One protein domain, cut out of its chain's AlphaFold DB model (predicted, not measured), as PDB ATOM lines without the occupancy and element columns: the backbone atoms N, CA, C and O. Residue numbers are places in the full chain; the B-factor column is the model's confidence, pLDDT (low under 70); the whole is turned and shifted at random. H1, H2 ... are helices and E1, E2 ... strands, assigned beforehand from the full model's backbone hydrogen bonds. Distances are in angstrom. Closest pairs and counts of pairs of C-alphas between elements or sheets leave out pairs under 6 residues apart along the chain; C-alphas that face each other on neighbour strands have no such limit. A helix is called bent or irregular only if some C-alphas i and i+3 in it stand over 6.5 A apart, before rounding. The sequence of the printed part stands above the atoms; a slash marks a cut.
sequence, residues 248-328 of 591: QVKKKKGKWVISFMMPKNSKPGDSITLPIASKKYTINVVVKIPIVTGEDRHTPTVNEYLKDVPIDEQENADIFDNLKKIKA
ATOM      1  N   GLN A 248     301.128 284.257 377.810       88.62
ATOM      2  CA  GLN A 248     299.941 284.998 378.227       88.62
ATOM      3  C   GLN A 248     300.221 286.494 378.353       88.62
ATOM      4  O   GLN A 248     301.082 286.894 379.123       88.62
ATOM      5  N   VAL A 249     299.386 287.308 377.706       89.88
ATOM      6  CA  VAL A 249     299.320 288.763 377.903       89.88
ATOM      7  C   VAL A 249     298.157 289.097 378.828       89.88
ATOM      8  O   VAL A 249     297.028 288.621 378.649       89.88
ATOM      9  N   LYS A 250     298.410 289.921 379.845       92.94
ATOM     10  CA  LYS A 250     297.389 290.407 380.783       92.94
ATOM     11  C   LYS A 250     297.728 291.812 381.282       92.94
ATOM     12  O   LYS A 250     298.868 292.236 381.204       92.94
ATOM     13  N   LYS A 251     296.739 292.518 381.841       92.38
ATOM     14  CA  LYS A 251     296.985 293.736 382.629       92.38
ATOM     15  C   LYS A 251     297.238 293.374 384.092       92.38
ATOM     16  O   LYS A 251     296.440 292.621 384.661       92.38
ATOM     17  N   LYS A 252     298.288 293.931 384.697       91.44
ATOM     18  CA  LYS A 252     298.603 293.853 386.133       91.44
ATOM     19  C   LYS A 252     298.923 295.266 386.628       91.44
ATOM     20  O   LYS A 252     299.790 295.917 386.064       91.44
ATOM     21  N   LYS A 253     298.200 295.747 387.650       89.00
ATOM     22  CA  LYS A 253     298.330 297.123 388.184       89.00
ATOM     23  C   LYS A 253     298.324 298.204 387.079       89.00
ATOM     24  O   LYS A 253     299.210 299.042 387.012       89.00
ATOM     25  N   GLY A 254     297.367 298.126 386.150       86.38
ATOM     26  CA  GLY A 254     297.234 299.077 385.033       86.38
ATOM     27  C   GLY A 254     298.165 298.834 383.836       86.38
ATOM     28  O   GLY A 254     297.754 299.114 382.713       86.38
ATOM     29  N   LYS A 255     299.337 298.219 384.038       90.88
ATOM     30  CA  LYS A 255     300.340 297.967 382.989       90.88
ATOM     31  C   LYS A 255     300.110 296.643 382.258       90.88
ATOM     32  O   LYS A 255     299.640 295.664 382.851       90.88
ATOM     33  N   TRP A 256     300.430 296.608 380.965       92.94
ATOM     34  CA  TRP A 256     300.450 295.374 380.185       92.94
ATOM     35  C   TRP A 256     301.691 294.554 380.525       92.94
ATOM     36  O   TRP A 256     302.802 295.069 380.576       92.94
ATOM     37  N   VAL A 257     301.483 293.266 380.783       93.94
ATOM     38  CA  VAL A 257     302.550 292.314 381.077       93.94
ATOM     39  C   VAL A 257     302.358 291.037 380.274       93.94
ATOM     40  O   VAL A 257     301.223 290.615 380.009       93.94
ATOM     41  N   ILE A 258     303.468 290.393 379.937       91.69
ATOM     42  CA  ILE A 258     303.521 289.084 379.300       91.69
ATOM     43  C   ILE A 258     304.123 288.048 380.252       91.69
ATOM     44  O   ILE A 258     304.908 288.350 381.143       91.69
ATOM     45  N   SER A 259     303.734 286.792 380.096       90.69
ATOM     46  CA  SER A 259     304.423 285.649 380.695       90.69
ATOM     47  C   SER A 259     304.756 284.666 379.592       90.69
ATOM     48  O   SER A 259     303.904 284.429 378.735       90.69
ATOM     49  N   PHE A 260     305.974 284.137 379.579       86.50
ATOM     50  CA  PHE A 260     306.485 283.276 378.514       86.50
ATOM     51  C   PHE A 260     307.680 282.453 379.005       86.50
ATOM     52  O   PHE A 260     308.240 282.720 380.062       86.50
ATOM     53  N   MET A 261     308.066 281.437 378.235       83.12
ATOM     54  CA  MET A 261     309.250 280.628 378.520       83.12
ATOM     55  C   MET A 261     310.474 281.207 377.814       83.12
ATOM     56  O   MET A 261     310.410 281.474 376.615       83.12
ATOM     57  N   MET A 262     311.575 281.381 378.546       82.50
ATOM     58  CA  MET A 262     312.819 281.935 378.021       82.50
ATOM     59  C   MET A 262     313.387 281.052 376.894       82.50
ATOM     60  O   MET A 262     313.633 279.862 377.129       82.50
ATOM     61  N   PRO A 263     313.622 281.598 375.685       77.00
ATOM     62  CA  PRO A 263     314.165 280.830 374.566       77.00
ATOM     63  C   PRO A 263     315.622 280.397 374.782       77.00
ATOM     64  O   PRO A 263     316.382 281.027 375.515       77.00
ATOM     65  N   LYS A 264     316.039 279.328 374.093       65.88
ATOM     66  CA  LYS A 264     317.372 278.710 374.241       65.88
ATOM     67  C   LYS A 264     318.546 279.587 373.800       65.88
ATOM     68  O   LYS A 264     319.630 279.449 374.357       65.88
ATOM     69  N   ASN A 265     318.330 280.461 372.822       71.62
ATOM     70  CA  ASN A 265     319.380 281.286 372.220       71.62
ATOM     71  C   ASN A 265     319.309 282.748 372.678       71.62
ATOM     72  O   ASN A 265     319.864 283.617 372.017       71.62
ATOM     73  N   SER A 266     318.603 283.018 373.778       76.00
ATOM     74  CA  SER A 266     318.423 284.366 374.310       76.00
ATOM     75  C   SER A 266     319.168 284.531 375.628       76.00
ATOM     76  O   SER A 266     319.297 283.579 376.404       76.00
ATOM     77  N   LYS A 267     319.635 285.747 375.891       84.38
ATOM     78  CA  LYS A 267     320.307 286.158 377.120       84.38
ATOM     79  C   LYS A 267     319.449 287.164 377.898       84.38
ATOM     80  O   LYS A 267     318.607 287.849 377.313       84.38
ATOM     81  N   PRO A 268     319.629 287.261 379.224       88.56
ATOM     82  CA  PRO A 268     319.041 288.343 380.007       88.56
ATOM     83  C   PRO A 268     319.435 289.705 379.420       88.56
ATOM     84  O   PRO A 268     320.600 289.920 379.099       88.56
ATOM     85  N   GLY A 269     318.470 290.611 379.275       86.69
ATOM     86  CA  GLY A 269     318.655 291.915 378.635       86.69
ATOM     87  C   GLY A 269     318.335 291.957 377.137       86.69
ATOM     88  O   GLY A 269     318.097 293.054 376.631       86.69
ATOM     89  N   ASP A 270     318.259 290.815 376.447       85.69
ATOM     90  CA  ASP A 270     317.930 290.774 375.018       85.69
ATOM     91  C   ASP A 270     316.486 291.227 374.763       85.69
ATOM     92  O   ASP A 270     315.559 290.830 375.479       85.69
ATOM     93  N   SER A 271     316.278 291.997 373.695       84.56
ATOM     94  CA  SER A 271     314.947 292.256 373.141       84.56
ATOM     95  C   SER A 271     314.563 291.134 372.181       84.56
ATOM     96  O   SER A 271     315.282 290.847 371.224       84.56
ATOM     97  N   ILE A 272     313.427 290.487 372.435       82.38
ATOM     98  CA  ILE A 272     312.922 289.369 371.637       82.38
ATOM     99  C   ILE A 272     311.493 289.626 371.167       82.38
ATOM    100  O   ILE A 272     310.678 290.196 371.889       82.38
ATOM    101  N   THR A 273     311.159 289.123 369.980       81.31
ATOM    102  CA  THR A 273     309.791 289.156 369.452       81.31
ATOM    103  C   THR A 273     309.106 287.817 369.697       81.31
ATOM    104  O   THR A 273     309.580 286.769 369.260       81.31
ATOM    105  N   LEU A 274     307.969 287.844 370.391       80.88
ATOM    106  CA  LEU A 274     307.193 286.668 370.770       80.88
ATOM    107  C   LEU A 274     305.867 286.605 369.999       80.88
ATOM    108  O   LEU A 274     304.953 287.386 370.287       80.88
ATOM    109  N   PRO A 275     305.701 285.640 369.077       80.00
ATOM    110  CA  PRO A 275     304.408 285.381 368.459       80.00
ATOM    111  C   PRO A 275     303.437 284.689 369.431       80.00
ATOM    112  O   PRO A 275     303.664 283.582 369.919       80.00
ATOM    113  N   ILE A 276     302.287 285.300 369.686       80.25
ATOM    114  CA  ILE A 276     301.241 284.761 370.558       80.25
ATOM    115  C   ILE A 276     300.037 284.372 369.711       80.25
ATOM    116  O   ILE A 276     299.135 285.170 369.443       80.25
ATOM    117  N   ALA A 277     300.012 283.105 369.305       75.62
ATOM    118  CA  ALA A 277     298.923 282.537 368.523       75.62
ATOM    119  C   ALA A 277     297.693 282.242 369.402       75.62
ATOM    120  O   ALA A 277     297.667 281.303 370.211       75.62
ATOM    121  N   SER A 278     296.632 283.032 369.223       74.56
ATOM    122  CA  SER A 278     295.305 282.742 369.771       74.56
ATOM    123  C   SER A 278     294.496 281.854 368.813       74.56
ATOM    124  O   SER A 278     294.927 281.507 367.719       74.56
ATOM    125  N   LYS A 279     293.258 281.500 369.182       71.31
ATOM    126  CA  LYS A 279     292.360 280.728 368.295       71.31
ATOM    127  C   LYS A 279     291.942 281.463 367.014       71.31
ATOM    128  O   LYS A 279     291.352 280.823 366.151       71.31
ATOM    129  N   LYS A 280     292.111 282.787 366.945       73.56
ATOM    130  CA  LYS A 280     291.547 283.627 365.874       73.56
ATOM    131  C   LYS A 280     292.581 284.469 365.133       73.56
ATOM    132  O   LYS A 280     292.307 284.870 364.015       73.56
ATOM    133  N   TYR A 281     293.692 284.782 365.783       74.81
ATOM    134  CA  TYR A 281     294.725 285.677 365.276       74.81
ATOM    135  C   TYR A 281     296.012 285.459 366.074       74.81
ATOM    136  O   TYR A 281     295.953 284.993 367.220       74.81
ATOM    137  N   THR A 282     297.137 285.826 365.476       79.88
ATOM    138  CA  THR A 282     298.464 285.850 366.096       79.88
ATOM    139  C   THR A 282     298.881 287.306 366.260       79.88
ATOM    140  O   THR A 282     298.609 288.110 365.375       79.88
ATOM    141  N   ILE A 283     299.485 287.645 367.397       81.50
ATOM    142  CA  ILE A 283     300.129 288.949 367.613       81.50
ATOM    143  C   ILE A 283     301.617 288.734 367.861       81.50
ATOM    144  O   ILE A 283     301.971 287.706 368.430       81.50
ATOM    145  N   ASN A 284     302.459 289.687 367.488       84.44
ATOM    146  CA  ASN A 284     303.891 289.654 367.771       84.44
ATOM    147  C   ASN A 284     304.190 290.713 368.824       84.44
ATOM    148  O   ASN A 284     303.948 291.881 368.565       84.44
ATOM    149  N   VAL A 285     304.656 290.307 370.003       83.75
ATOM    150  CA  VAL A 285     304.968 291.231 371.102       83.75
ATOM    151  C   VAL A 285     306.476 291.296 371.274       83.75
ATOM    152  O   VAL A 285     307.099 290.258 371.495       83.75
ATOM    153  N   VAL A 286     307.049 292.491 371.193       85.88
ATOM    154  CA  VAL A 286     308.463 292.740 371.489       85.88
ATOM    155  C   VAL A 286     308.616 292.905 372.995       85.88
ATOM    156  O   VAL A 286     307.914 293.705 373.613       85.88
ATOM    157  N   VAL A 287     309.507 292.136 373.614       88.69
ATOM    158  CA  VAL A 287     309.798 292.242 375.047       88.69
ATOM    159  C   VAL A 287     311.279 292.127 375.334       88.69
ATOM    160  O   VAL A 287     311.981 291.316 374.735       88.69
ATOM    161  N   LYS A 288     311.727 292.895 376.324       88.94
ATOM    162  CA  LYS A 288     313.075 292.797 376.870       88.94
ATOM    163  C   LYS A 288     313.115 291.747 377.973       88.94
ATOM    164  O   LYS A 288     312.330 291.805 378.924       88.94
ATOM    165  N   ILE A 289     314.010 290.771 377.854       87.19
ATOM    166  CA  ILE A 289     314.207 289.752 378.886       87.19
ATOM    167  C   ILE A 289     314.782 290.444 380.131       87.19
ATOM    168  O   ILE A 289     315.782 291.157 380.020       87.19
ATOM    169  N   PRO A 290     314.185 290.264 381.320       89.19
ATOM    170  CA  PRO A 290     314.687 290.890 382.534       89.19
ATOM    171  C   PRO A 290     316.091 290.377 382.879       89.19
ATOM    172  O   PRO A 290     316.401 289.210 382.660       89.19
ATOM    173  N   ILE A 291     316.931 291.245 383.446       90.38
ATOM    174  CA  ILE A 291     318.276 290.870 383.919       90.38
ATOM    175  C   ILE A 291     318.177 289.994 385.178       90.38
ATOM    176  O   ILE A 291     318.957 289.061 385.346       90.38
ATOM    177  N   VAL A 292     317.179 290.258 386.027       89.00
ATOM    178  CA  VAL A 292     316.881 289.509 387.255       89.00
ATOM    179  C   VAL A 292     315.386 289.212 387.361       89.00
ATOM    180  O   VAL A 292     314.550 290.030 386.971       89.00
ATOM    181  N   THR A 293     315.033 288.043 387.885       84.12
ATOM    182  CA  THR A 293     313.647 287.583 388.052       84.12
ATOM    183  C   THR A 293     313.476 286.806 389.361       84.12
ATOM    184  O   THR A 293     314.447 286.426 390.010       84.12
ATOM    185  N   GLY A 294     312.223 286.554 389.745       77.75
ATOM    186  CA  GLY A 294     311.887 285.804 390.955       77.75
ATOM    187  C   GLY A 294     312.027 286.613 392.246       77.75
ATOM    188  O   GLY A 294     312.481 287.756 392.253       77.75
ATOM    189  N   GLU A 295     311.590 286.013 393.351       77.44
ATOM    190  CA  GLU A 295     311.715 286.601 394.693       77.44
ATOM    191  C   GLU A 295     313.176 286.606 395.169       77.44
ATOM    192  O   GLU A 295     313.600 287.523 395.863       77.44
ATOM    193  N   ASP A 296     313.963 285.634 394.705       76.81
ATOM    194  CA  ASP A 296     315.395 285.471 394.962       76.81
ATOM    195  C   ASP A 296     316.293 286.328 394.047       76.81
ATOM    196  O   ASP A 296     317.513 286.224 394.129       76.81
ATOM    197  N   ARG A 297     315.710 287.180 393.183       82.25
ATOM    198  CA  ARG A 297     316.416 288.095 392.257       82.25
ATOM    199  C   ARG A 297     317.529 287.424 391.443       82.25
ATOM    200  O   ARG A 297     318.563 288.030 391.168       82.25
ATOM    201  N   HIS A 298     317.320 286.179 391.038       83.25
ATOM    202  CA  HIS A 298     318.316 285.442 390.274       83.25
ATOM    203  C   HIS A 298     318.279 285.816 388.788       83.25
ATOM    204  O   HIS A 298     317.264 286.274 388.252       83.25
ATOM    205  N   THR A 299     319.398 285.592 388.104       87.12
ATOM    206  CA  THR A 299     319.493 285.752 386.652       87.12
ATOM    207  C   THR A 299     318.675 284.656 385.957       87.12
ATOM    208  O   THR A 299     318.946 283.475 386.199       87.12
ATOM    209  N   PRO A 300     317.700 285.000 385.091       86.06
ATOM    210  CA  PRO A 300     316.877 284.001 384.425       86.06
ATOM    211  C   PRO A 300     317.723 283.125 383.510       86.06
ATOM    212  O   PRO A 300     318.629 283.600 382.820       86.06
ATOM    213  N   THR A 301     317.395 281.838 383.469       80.56
ATOM    214  CA  THR A 301     318.079 280.889 382.588       80.56
ATOM    215  C   THR A 301     317.182 280.435 381.446       80.56
ATOM    216  O   THR A 301     315.953 280.488 381.515       80.56
ATOM    217  N   VAL A 302     317.805 279.880 380.406       74.12
ATOM    218  CA  VAL A 302     317.113 279.161 379.330       74.12
ATOM    219  C   VAL A 302     316.045 278.220 379.897       74.12
ATOM    220  O   VAL A 302     316.288 277.538 380.895       74.12
ATOM    221  N   ASN A 303     314.887 278.165 379.229       74.50
ATOM    222  CA  ASN A 303     313.735 277.331 379.580       74.50
ATOM    223  C   ASN A 303     313.032 277.692 380.901       74.50
ATOM    224  O   ASN A 303     312.118 276.987 381.333       74.50
ATOM    225  N   GLU A 304     313.407 278.798 381.539       80.69
ATOM    226  CA  GLU A 304     312.683 279.316 382.689       80.69
ATOM    227  C   GLU A 304     311.395 280.029 382.268       80.69
ATOM    228  O   GLU A 304     311.352 280.749 381.270       80.69
ATOM    229  N   TYR A 305     310.318 279.834 383.031       84.94
ATOM    230  CA  TYR A 305     309.058 280.525 382.784       84.94
ATOM    231  C   TYR A 305     309.038 281.885 383.475       84.94
ATOM    232  O   TYR A 305     308.837 281.983 384.688       84.94
ATOM    233  N   LEU A 306     309.198 282.932 382.677       88.12
ATOM    234  CA  LEU A 306     309.206 284.315 383.116       88.12
ATOM    235  C   LEU A 306     307.769 284.802 383.275       88.12
ATOM    236  O   LEU A 306     306.949 284.719 382.355       88.12
ATOM    237  N   LYS A 307     307.452 285.294 384.472       90.25
ATOM    238  CA  LYS A 307     306.119 285.785 384.822       90.25
ATOM    239  C   LYS A 307     306.104 287.302 384.820       90.25
ATOM    240  O   LYS A 307     307.007 287.938 385.342       90.25
ATOM    241  N   ASP A 308     304.999 287.849 384.330       90.44
ATOM    242  CA  ASP A 308     304.644 289.264 384.456       90.44
ATOM    243  C   ASP A 308     305.732 290.256 383.993       90.44
ATOM    244  O   ASP A 308     305.884 291.320 384.588       90.44
ATOM    245  N   VAL A 309     306.446 289.928 382.913       91.94
ATOM    246  CA  VAL A 309     307.422 290.817 382.272       91.94
ATOM    247  C   VAL A 309     306.675 292.008 381.654       91.94
ATOM    248  O   VAL A 309     305.692 291.781 380.938       91.94
ATOM    249  N   PRO A 310     307.068 293.262 381.936       91.94
ATOM    250  CA  PRO A 310     306.401 294.435 381.382       91.94
ATOM    251  C   PRO A 310     306.543 294.482 379.857       91.94
ATOM    252  O   PRO A 310     307.597 294.164 379.314       91.94
ATOM    253  N   ILE A 311     305.461 294.863 379.182       91.88
ATOM    254  CA  ILE A 311     305.479 295.183 377.754       91.88
ATOM    255  C   ILE A 311     305.711 296.686 377.652       91.88
ATOM    256  O   ILE A 311     304.932 297.453 378.223       91.88
ATOM    257  N   ASP A 312     306.780 297.074 376.967       90.50
ATOM    258  CA  ASP A 312     307.096 298.474 376.714       90.50
ATOM    259  C   ASP A 312     306.202 299.036 375.598       90.50
ATOM    260  O   ASP A 312     305.916 298.345 374.617       90.50
ATOM    261  N   GLU A 313     305.717 300.260 375.785       89.62
ATOM    262  CA  GLU A 313     304.795 300.923 374.861       89.62
ATOM    263  C   GLU A 313     305.490 301.398 373.585       89.62
ATOM    264  O   GLU A 313     304.937 301.224 372.501       89.62
ATOM    265  N   GLN A 314     306.717 301.913 373.693       88.50
ATOM    266  CA  GLN A 314     307.484 302.424 372.556       88.50
ATOM    267  C   GLN A 314     307.891 301.279 371.625       88.50
ATOM    268  O   GLN A 314     307.681 301.350 370.418       88.50
ATOM    269  N   GLU A 315     308.361 300.171 372.199       86.75
ATOM    270  CA  GLU A 315     308.771 298.970 371.451       86.75
ATOM    271  C   GLU A 315     307.591 298.208 370.815       86.75
ATOM    272  O   GLU A 315     307.786 297.274 370.038       86.75
ATOM    273  N   ASN A 316     306.345 298.555 371.166       89.44
ATOM    274  CA  ASN A 316     305.137 297.872 370.689       89.44
ATOM    275  C   ASN A 316     304.074 298.839 370.150       89.44
ATOM    276  O   ASN A 316     302.896 298.463 370.125       89.44
ATOM    277  N   ALA A 317     304.454 300.047 369.721       86.69
ATOM    278  CA  ALA A 317     303.528 301.121 369.353       86.69
ATOM    279  C   ALA A 317     302.405 300.657 368.399       86.69
ATOM    280  O   ALA A 317     301.228 300.922 368.641       86.69
ATOM    281  N   ASP A 318     302.742 299.839 367.396       84.75
ATOM    282  CA  ASP A 318     301.808 299.317 366.386       84.75
ATOM    283  C   ASP A 318     300.660 298.465 366.957       84.75
ATOM    284  O   ASP A 318     299.590 298.329 366.351       84.75
ATOM    285  N   ILE A 319     300.878 297.836 368.115       86.25
ATOM    286  CA  ILE A 319     299.926 296.893 368.711       86.25
ATOM    287  C   ILE A 319     299.467 297.286 370.115       86.25
ATOM    288  O   ILE A 319     298.466 296.725 370.572       86.25
ATOM    289  N   PHE A 320     300.157 298.207 370.799       86.81
ATOM    290  CA  PHE A 320     300.017 298.450 372.240       86.81
ATOM    291  C   PHE A 320     298.601 298.881 372.639       86.81
ATOM    292  O   PHE A 320     297.980 298.255 373.506       86.81
ATOM    293  N   ASP A 321     298.033 299.854 371.925       84.12
ATOM    294  CA  ASP A 321     296.664 300.345 372.144       84.12
ATOM    295  C   ASP A 321     295.601 299.268 371.915       84.12
ATOM    296  O   ASP A 321     294.542 299.229 372.552       84.12
ATOM    297  N   ASN A 322     295.907 298.332 371.019       83.25
ATOM    298  CA  ASN A 322     295.027 297.239 370.641       83.25
ATOM    299  C   ASN A 322     295.278 295.956 371.442       83.25
ATOM    300  O   ASN A 322     294.558 294.962 371.237       83.25
ATOM    301  N   LEU A 323     296.244 295.959 372.372       85.69
ATOM    302  CA  LEU A 323     296.538 294.811 373.219       85.69
ATOM    303  C   LEU A 323     295.288 294.395 373.991       85.69
ATOM    304  O   LEU A 323     294.508 295.183 374.530       85.69
ATOM    305  N   LYS A 324     295.078 293.083 374.045       86.69
ATOM    306  CA  LYS A 324     293.974 292.456 374.770       86.69
ATOM    307  C   LYS A 324     294.531 291.352 375.643       86.69
ATOM    308  O   LYS A 324     295.613 290.823 375.409       86.69
ATOM    309  N   LYS A 325     293.753 290.957 376.655       88.12
ATOM    310  CA  LYS A 325     294.065 289.752 377.431       88.12
ATOM    311  C   LYS A 325     294.046 288.553 376.485       88.12
ATOM    312  O   LYS A 325     292.977 288.151 376.021       88.12
ATOM    313  N   ILE A 326     295.217 287.994 376.211       86.38
ATOM    314  CA  ILE A 326     295.408 286.905 375.255       86.38
ATOM    315  C   ILE A 326     296.123 285.765 375.966       86.38
ATOM    316  O   ILE A 326     297.052 285.968 376.740       86.38
ATOM    317  N   LYS A 327     295.654 284.547 375.709       84.50
ATOM    318  CA  LYS A 327     296.307 283.306 376.120       84.50
ATOM    319  C   LYS A 327     296.585 282.508 374.859       84.50
ATOM    320  O   LYS A 327     295.661 282.325 374.058       84.50
ATOM    321  N   ALA A 328     297.824 282.057 374.699       81.06
ATOM    322  CA  ALA A 328     298.190 281.182 373.598       81.06
ATOM    323  C   ALA A 328     297.346 279.896 373.616       81.06
ATOM    324  O   ALA A 328     296.781 279.498 374.641       81.06
TER     325      ALA A 328
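This is residues 248 to 328 of the 591 residues of an uncharacterized protein of Chloroflexi bacterium (UniProt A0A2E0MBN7). Look for two thin layers partly face to face, strands crossed: the antiparallel sheet E1 - E2 - E5 and the antiparallel hairpin E3 and E4, with short H1 packed beside E4. The 81 printed residues, mostly strand and under half in named elements, run E1 E2 E3 E4 E5 H1. The whole is compact, radius of gyration of the C-alphas 12.4 A, spans 34 by 26 by 20 A.

Start at E2, residues 255 to 261; O 257 is 2.9 A from N 250 of E1, residues 248 to 252, its hairpin partner. N 258 is 2.8 A from O 309 of E5, residues 305 to 310. In E3, residues 271 to 277, N 274 is 2.8 A from O 285 of E4, residues 282 to 288. Val 286 and Asn 316 are the closest C-alphas of E4 and H1, residues 314 to 320, 6.2 A apart. H1 is irregular, C-alphas 315 and 318 being 8.6 A apart; 1 of 3 O i to N i+4 and 1 of 4 O i to N i+3 pairs are within hydrogen-bond range.

Find C-alpha 248 at (299.941, 284.998, 378.227), where E1 begins; E2 runs 20.0 A, E3 19.3 A, E4 19.4 A. H1 ends at C-alpha 320, (300.017, 298.450, 372.240).

The farthest C-alphas, Lys 280 and Asp 296, are 37.7 A apart. Residues 289 to 304 are the long link. The printed part has no cut; residue 264 is under pLDDT 70.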